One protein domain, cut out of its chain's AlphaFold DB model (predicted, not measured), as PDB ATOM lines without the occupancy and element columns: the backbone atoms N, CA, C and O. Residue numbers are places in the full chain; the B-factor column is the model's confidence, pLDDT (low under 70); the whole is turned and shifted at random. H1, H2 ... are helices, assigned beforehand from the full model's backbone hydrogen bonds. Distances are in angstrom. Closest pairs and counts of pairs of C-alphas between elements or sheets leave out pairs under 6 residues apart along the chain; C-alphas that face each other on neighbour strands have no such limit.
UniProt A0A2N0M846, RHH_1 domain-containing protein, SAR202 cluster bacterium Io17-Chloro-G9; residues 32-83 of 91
ATOM      1  N   SER A  32     -35.293 -19.237 -59.847       95.19
ATOM      2  CA  SER A  32     -36.287 -20.183 -59.335       95.19
ATOM      3  C   SER A  32     -36.110 -20.474 -57.846       95.19
ATOM      4  O   SER A  32     -37.104 -20.554 -57.132       95.19
ATOM      5  N   LYS A  33     -34.867 -20.598 -57.358       96.44
ATOM      6  CA  LYS A  33     -34.599 -20.790 -55.927       96.44
ATOM      7  C   LYS A  33     -35.003 -19.563 -55.116       96.44
ATOM      8  O   LYS A  33     -35.658 -19.725 -54.095       96.44
ATOM      9  N   PHE A  34     -34.651 -18.369 -55.590       97.38
ATOM     10  CA  PHE A  34     -34.981 -17.115 -54.921       97.38
ATOM     11  C   PHE A  34     -36.498 -16.914 -54.805       97.38
ATOM     12  O   PHE A  34     -37.006 -16.726 -53.705       97.38
ATOM     13  N   PHE A  35     -37.231 -17.033 -55.917       96.19
ATOM     14  CA  PHE A  35     -38.688 -16.869 -55.915       96.19
ATOM     15  C   PHE A  35     -39.396 -17.943 -55.092       96.19
ATOM     16  O   PHE A  35     -40.318 -17.614 -54.352       96.19
ATOM     17  N   ARG A  36     -38.954 -19.205 -55.171       95.06
ATOM     18  CA  ARG A  36     -39.523 -20.278 -54.347       95.06
ATOM     19  C   ARG A  36     -39.377 -19.956 -52.861       95.06
ATOM     20  O   ARG A  36     -40.376 -19.918 -52.160       95.06
ATOM     21  N   HIS A  37     -38.159 -19.639 -52.426       96.19
ATOM     22  CA  HIS A  37     -37.881 -19.300 -51.033       96.19
ATOM     23  C   HIS A  37     -38.682 -18.076 -50.570       96.19
ATOM     24  O   HIS A  37     -39.225 -18.072 -49.473       96.19
ATOM     25  N   ALA A  38     -38.782 -17.033 -51.401       96.56
ATOM     26  CA  ALA A  38     -39.551 -15.838 -51.067       96.56
ATOM     27  C   ALA A  38     -41.044 -16.145 -50.855       96.56
ATOM     28  O   ALA A  38     -41.644 -15.644 -49.907       96.56
ATOM     29  N   VAL A  39     -41.634 -16.987 -51.711       96.31
ATOM     30  CA  VAL A  39     -43.040 -17.402 -51.592       96.31
ATOM     31  C   VAL A  39     -43.248 -18.312 -50.383       96.31
ATOM     32  O   VAL A  39     -44.186 -18.091 -49.621       96.31
ATOM     33  N   GLU A  40     -42.375 -19.299 -50.175       97.19
ATOM     34  CA  GLU A  40     -42.425 -20.207 -49.020       97.19
ATOM     35  C   GLU A  40     -42.356 -19.430 -47.703       97.19
ATOM     36  O   GLU A  40     -43.207 -19.611 -46.834       97.19
ATOM     37  N   GLU A  41     -41.408 -18.499 -47.584       97.69
ATOM     38  CA  GLU A  41     -41.268 -17.651 -46.400       97.69
ATOM     39  C   GLU A  41     -42.474 -16.737 -46.186       97.69
ATOM     40  O   GLU A  41     -42.925 -16.568 -45.054       97.69
ATOM     41  N   HIS A  42     -43.024 -16.157 -47.255       97.75
ATOM     42  CA  HIS A  42     -44.225 -15.336 -47.146       97.75
ATOM     43  C   HIS A  42     -45.413 -16.152 -46.620       97.75
ATOM     44  O   HIS A  42     -46.074 -15.730 -45.674       97.75
ATOM     45  N   LEU A  43     -45.654 -17.338 -47.184       98.00
ATOM     46  CA  LEU A  43     -46.758 -18.208 -46.769       98.00
ATOM     47  C   LEU A  43     -46.569 -18.741 -45.346       98.00
ATOM     48  O   LEU A  43     -47.541 -18.819 -44.595       98.00
ATOM     49  N   ARG A  44     -45.330 -19.065 -44.955       97.94
ATOM     50  CA  ARG A  44     -44.997 -19.461 -43.582       97.94
ATOM     51  C   ARG A  44     -45.361 -18.355 -42.594       97.94
ATOM     52  O   ARG A  44     -46.099 -18.615 -41.651       97.94
ATOM     53  N   ARG A  45     -44.921 -17.119 -42.851       98.00
ATOM     54  CA  ARG A  45     -45.213 -15.965 -41.984       98.00
ATOM     55  C   ARG A  45     -46.705 -15.674 -41.877       98.00
ATOM     56  O   ARG A  45     -47.174 -15.343 -40.798       98.00
ATOM     57  N   GLN A  46     -47.451 -15.808 -42.974       98.06
ATOM     58  CA  GLN A  46     -48.903 -15.616 -42.937       98.06
ATOM     59  C   GLN A  46     -49.585 -16.660 -42.058       98.06
ATOM     60  O   GLN A  46     -50.414 -16.299 -41.228       98.06
ATOM     61  N   ARG A  47     -49.181 -17.929 -42.173       97.94
ATOM     62  CA  ARG A  47     -49.701 -18.997 -41.316       97.94
ATOM     63  C   ARG A  47     -49.359 -18.774 -39.844       97.94
ATOM     64  O   ARG A  47     -50.209 -18.979 -38.991       97.94
ATOM     65  N   GLU A  48     -48.128 -18.369 -39.545       97.81
ATOM     66  CA  GLU A  48     -47.710 -18.057 -38.172       97.81
ATOM     67  C   GLU A  48     -48.546 -16.921 -37.581       97.81
ATOM     68  O   GLU A  48     -49.039 -17.049 -36.464       97.81
ATOM     69  N   ARG A  49     -48.794 -15.865 -38.365       97.56
ATOM     70  CA  ARG A  49     -49.657 -14.751 -37.961       97.56
ATOM     71  C   ARG A  49     -51.092 -15.203 -37.688       97.56
ATOM     72  O   ARG A  49     -51.678 -14.810 -36.690       97.56
ATOM     73  N   GLU A  50     -51.656 -16.042 -38.556       97.38
ATOM     74  CA  GLU A  50     -53.005 -16.595 -38.371       97.38
ATOM     75  C   GLU A  50     -53.106 -17.455 -37.106       97.38
ATOM     76  O   GLU A  50     -54.091 -17.361 -36.376       97.38
ATOM     77  N   LEU A  51     -52.083 -18.267 -36.820       97.31
ATOM     78  CA  LEU A  51     -52.026 -19.083 -35.607       97.31
ATOM     79  C   LEU A  51     -51.916 -18.223 -34.345       97.31
ATOM     80  O   LEU A  51     -52.592 -18.511 -33.362       97.31
ATOM     81  N   GLU A  52     -51.108 -17.162 -34.370       97.44
ATOM     82  CA  GLU A  52     -51.001 -16.205 -33.266       97.44
ATOM     83  C   GLU A  52     -52.334 -15.480 -33.024       97.44
ATOM     84  O   GLU A  52     -52.827 -15.432 -31.897       97.44
ATOM     85  N   GLU A  53     -52.975 -14.989 -34.089       97.19
ATOM     86  CA  GLU A  53     -54.296 -14.358 -34.014       97.19
ATOM     87  C   GLU A  53     -55.356 -15.324 -33.460       97.19
ATOM     88  O   GLU A  53     -56.211 -14.919 -32.669       97.19
ATOM     89  N   GLN A  54     -55.311 -16.599 -33.856       96.50
ATOM     90  CA  GLN A  54     -56.212 -17.633 -33.347       96.50
ATOM     91  C   GLN A  54     -55.946 -17.939 -31.870       96.50
ATOM     92  O   GLN A  54     -56.897 -18.059 -31.100       96.50
ATOM     93  N   TYR A  55     -54.676 -18.043 -31.475       95.50
ATOM     94  CA  TYR A  55     -54.270 -18.276 -30.092       95.50
ATOM     95  C   TYR A  55     -54.788 -17.162 -29.177       95.50
ATOM     96  O   TYR A  55     -55.523 -17.439 -28.232       95.50
ATOM     97  N   VAL A  56     -54.502 -15.899 -29.510       96.69
ATOM     98  CA  VAL A  56     -54.961 -14.736 -28.731       96.69
ATOM     99  C   VAL A  56     -56.484 -14.698 -28.646       96.69
ATOM    100  O   VAL A  56     -57.045 -14.478 -27.575       96.69
ATOM    101  N   ARG A  57     -57.172 -14.940 -29.765       97.06
ATOM    102  CA  ARG A  57     -58.637 -14.957 -29.794       97.06
ATOM    103  C   ARG A  57     -59.220 -16.030 -28.883       97.06
ATOM    104  O   ARG A  57     -60.168 -15.731 -28.171       97.06
ATOM    105  N   GLY A  58     -58.640 -17.230 -28.871       95.69
ATOM    106  CA  GLY A  58     -59.088 -18.319 -28.004       95.69
ATOM    107  C   GLY A  58     -59.084 -17.928 -26.525       95.69
ATOM    108  O   GLY A  58     -60.084 -18.133 -25.845       95.69
ATOM    109  N   TYR A  59     -58.014 -17.279 -26.059       91.88
ATOM    110  CA  TYR A  59     -57.915 -16.781 -24.681       91.88
ATOM    111  C   TYR A  59     -58.907 -15.658 -24.365       91.88
ATOM    112  O   TYR A  59     -59.422 -15.577 -23.255       91.88
ATOM    113  N   LEU A  60     -59.178 -14.774 -25.328       94.88
ATOM    114  CA  LEU A  60     -60.141 -13.690 -25.131       94.88
ATOM    115  C   LEU A  60     -61.592 -14.189 -25.119       94.88
ATOM    116  O   LEU A  60     -62.414 -13.656 -24.381       94.88
ATOM    117  N   GLU A  61     -61.916 -15.177 -25.955       96.81
ATOM    118  CA  GLU A  61     -63.266 -15.738 -26.069       96.81
ATOM    119  C   GLU A  61     -63.586 -16.722 -24.941       96.81
ATOM    120  O   GLU A  61     -64.730 -16.784 -24.491       96.81
ATOM    121  N   ASN A  62     -62.589 -17.474 -24.475       94.56
ATOM    122  CA  ASN A  62     -62.729 -18.454 -23.407       94.56
ATOM    123  C   ASN A  62     -61.578 -18.315 -22.395       94.56
ATOM    124  O   ASN A  62     -60.658 -19.137 -22.410       94.56
ATOM    125  N   PRO A  63     -61.609 -17.270 -21.547       93.19
ATOM    126  CA  PRO A  63     -60.603 -17.092 -20.507       93.19
ATOM    127  C   PRO A  63     -60.710 -18.194 -19.450       93.19
ATOM    128  O   PRO A  63     -61.799 -18.724 -19.212       93.19
ATOM    129  N   GLU A  64     -59.599 -18.505 -18.782       93.12
ATOM    130  CA  GLU A  64     -59.606 -19.409 -17.634       93.12
ATOM    131  C   GLU A  64     -60.497 -18.884 -16.505       93.12
ATOM    132  O   GLU A  64     -60.571 -17.682 -16.219       93.12
ATOM    133  N   THR A  65     -61.163 -19.812 -15.827       94.31
ATOM    134  CA  THR A  65     -61.937 -19.520 -14.623       94.31
ATOM    135  C   THR A  65     -61.019 -19.301 -13.417       94.31
ATOM    136  O   THR A  65     -59.894 -19.813 -13.386       94.31
ATOM    137  N   PRO A  66     -61.470 -18.563 -12.386       94.75
ATOM    138  CA  PRO A  66     -60.706 -18.399 -11.150       94.75
ATOM    139  C   PRO A  66     -60.271 -19.731 -10.526       94.75
ATOM    140  O   PRO A  66     -59.139 -19.853 -10.070       94.75
ATOM    141  N   GLU A  67     -61.137 -20.743 -10.557       94.50
ATOM    142  CA  GLU A  67     -60.865 -22.068 -10.003       94.50
ATOM    143  C   GLU A  67     -59.779 -22.818 -10.793       94.50
ATOM    144  O   GLU A  67     -58.905 -23.454 -10.200       94.50
ATOM    145  N   GLU A  68     -59.793 -22.726 -12.128       92.50
ATOM    146  CA  GLU A  68     -58.729 -23.282 -12.975       92.50
ATOM    147  C   GLU A  68     -57.392 -22.589 -12.707       92.50
ATOM    148  O   GLU A  68     -56.366 -23.259 -12.583       92.50
ATOM    149  N   LEU A  69     -57.402 -21.261 -12.560       92.75
ATOM    150  CA  LEU A  69     -56.201 -20.496 -12.239       92.75
ATOM    151  C   LEU A  69     -55.626 -20.906 -10.882       92.75
ATOM    152  O   LEU A  69     -54.424 -21.151 -10.792       92.75
ATOM    153  N   GLU A  70     -56.452 -21.025  -9.843       94.19
ATOM    154  CA  GLU A  70     -56.009 -21.469  -8.515       94.19
ATOM    155  C   GLU A  70     -55.333 -22.843  -8.568       94.19
ATOM    156  O   GLU A  70     -54.255 -23.027  -7.994       94.19
ATOM    157  N   TRP A  71     -55.922 -23.789  -9.302       93.62
ATOM    158  CA  TRP A  71     -55.338 -25.115  -9.484       93.62
ATOM    159  C   TRP A  71     -54.002 -25.064 -10.244       93.62
ATOM    160  O   TRP A  71     -53.028 -25.677  -9.800       93.62
ATOM    161  N   ILE A  72     -53.922 -24.295 -11.339       91.31
ATOM    162  CA  ILE A  72     -52.687 -24.106 -12.125       91.31
ATOM    163  C   ILE A  72     -51.582 -23.489 -11.260       91.31
ATOM    164  O   ILE A  72     -50.444 -23.958 -11.292       91.31
ATOM    165  N   PHE A  73     -51.896 -22.460 -10.470       93.19
ATOM    166  CA  PHE A  73     -50.925 -21.813  -9.588       93.19
ATOM    167  C   PHE A  73     -50.404 -22.767  -8.514       93.19
ATOM    168  O   PHE A  73     -49.194 -22.822  -8.295       93.19
ATOM    169  N   ALA A  74     -51.287 -23.530  -7.866       92.44
ATOM    170  CA  ALA A  74     -50.887 -24.498  -6.850       92.44
ATOM    171  C   ALA A  74     -49.953 -25.573  -7.430       92.44
ATOM    172  O   ALA A  74     -48.871 -25.798  -6.888       92.44
ATOM    173  N   ALA A  75     -50.325 -26.165  -8.570       91.56
ATOM    174  CA  ALA A  75     -49.509 -27.168  -9.252       91.56
ATOM    175  C   ALA A  75     -48.167 -26.594  -9.744       91.56
ATOM    176  O   ALA A  75     -47.129 -27.248  -9.648       91.56
ATOM    177  N   GLY A  76     -48.163 -25.354 -10.244       89.62
ATOM    178  CA  GLY A  76     -46.949 -24.674 -10.693       89.62
ATOM    179  C   GLY A  76     -45.967 -24.391  -9.554       89.62
ATOM    180  O   GLY A  76     -44.767 -24.606  -9.713       89.62
ATOM    181  N   LEU A  77     -46.463 -23.945  -8.396       90.06
ATOM    182  CA  LEU A  77     -45.637 -23.717  -7.206       90.06
ATOM    183  C   LEU A  77     -45.004 -25.014  -6.692       90.06
ATOM    184  O   LEU A  77     -43.831 -25.003  -6.321       90.06
ATOM    185  N   GLU A  78     -45.750 -26.119  -6.699       89.44
ATOM    186  CA  GLU A  78     -45.235 -27.439  -6.325       89.44
ATOM    187  C   GLU A  78     -44.109 -27.888  -7.269       89.44
ATOM    188  O   GLU A  78     -43.006 -28.185  -6.812       89.44
ATOM    189  N   ALA A  79     -44.329 -27.820  -8.586       88.69
ATOM    190  CA  ALA A  79     -43.327 -28.211  -9.583       88.69
ATOM    191  C   ALA A  79     -42.037 -27.365  -9.520       88.69
ATOM    192  O   ALA A  79     -40.933 -27.879  -9.729       88.69
ATOM    193  N   LEU A  80     -42.159 -26.064  -9.230       86.00
ATOM    194  CA  LEU A  80     -41.010 -25.172  -9.044       86.00
ATOM    195  C   LEU A  80     -40.265 -25.452  -7.734       86.00
ATOM    196  O   LEU A  80     -39.042 -25.350  -7.704       86.00
ATOM    197  N   ALA A  81     -40.968 -25.826  -6.662       86.81
ATOM    198  CA  ALA A  81     -40.337 -26.184  -5.393       86.81
ATOM    199  C   ALA A  81     -39.478 -27.456  -5.502       86.81
ATOM    200  O   ALA A  81     -38.479 -27.578  -4.795       86.81
ATOM    201  N   GLU A  82     -39.832 -28.379  -6.401       84.06
ATOM    202  CA  GLU A  82     -39.037 -29.579  -6.700       84.06
ATOM    203  C   GLU A  82     -37.758 -29.287  -7.499       84.06
ATOM    204  O   GLU A  82     -36.818 -30.081  -7.465       84.06
ATOM    205  N   ASN A  83     -37.697 -28.147  -8.192       78.38
ATOM    206  CA  ASN A  83     -36.547 -27.721  -8.992       78.38
ATOM    207  C   ASN A  83     -36.072 -26.338  -8.528       78.38
ATOM    208  O   ASN A  83     -36.207 -25.360  -9.274       78.38
TER     209      ASN A  83
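AT A GLANCE: This is residues 32 to 83 of the 91 residues of the protein "RHH_1 domain-containing protein" of SAR202 cluster bacterium Io17-Chloro-G9 (UniProt A0A2N0M846). The long helix H1 and the shorter helix H2 make an open, flat V, with a gap between their ends that residues 62 to 65 bridge at the corner. The helices do not pack on each other, and the space between the two arms is empty. The printed part has 52 residues, with two named helices, H1 then H2, and no named strand; the class is all helix. The whole is extended, with a radius of gyration of the C-alphas of 19.4 A and spans of 55 by 32 by 6 A.

IN THESE COORDINATES: H1, residues 32 to 61, runs 43.1 A from C-alpha 32 at (-36.287, -20.183, -59.335) to C-alpha 61 at (-63.266, -15.738, -26.069). H2, residues 66 to 82, runs 24.8 A and ends at C-alpha 82 at (-39.037, -29.579, -6.700).

HOW THE PARTS SIT: H1 and H2 are apart, with no C-alpha of the one within 8 A of the other. A tight link of 4 residues joins them. In H1 and H2 every O i to N i+4 pair is within hydrogen-bond range.

THE WHOLE: The two C-alphas farthest apart, those of Ser 32 and Glu 67, are 55.1 A apart. The printed part has no cut, and no printed residue is under 70 in pLDDT.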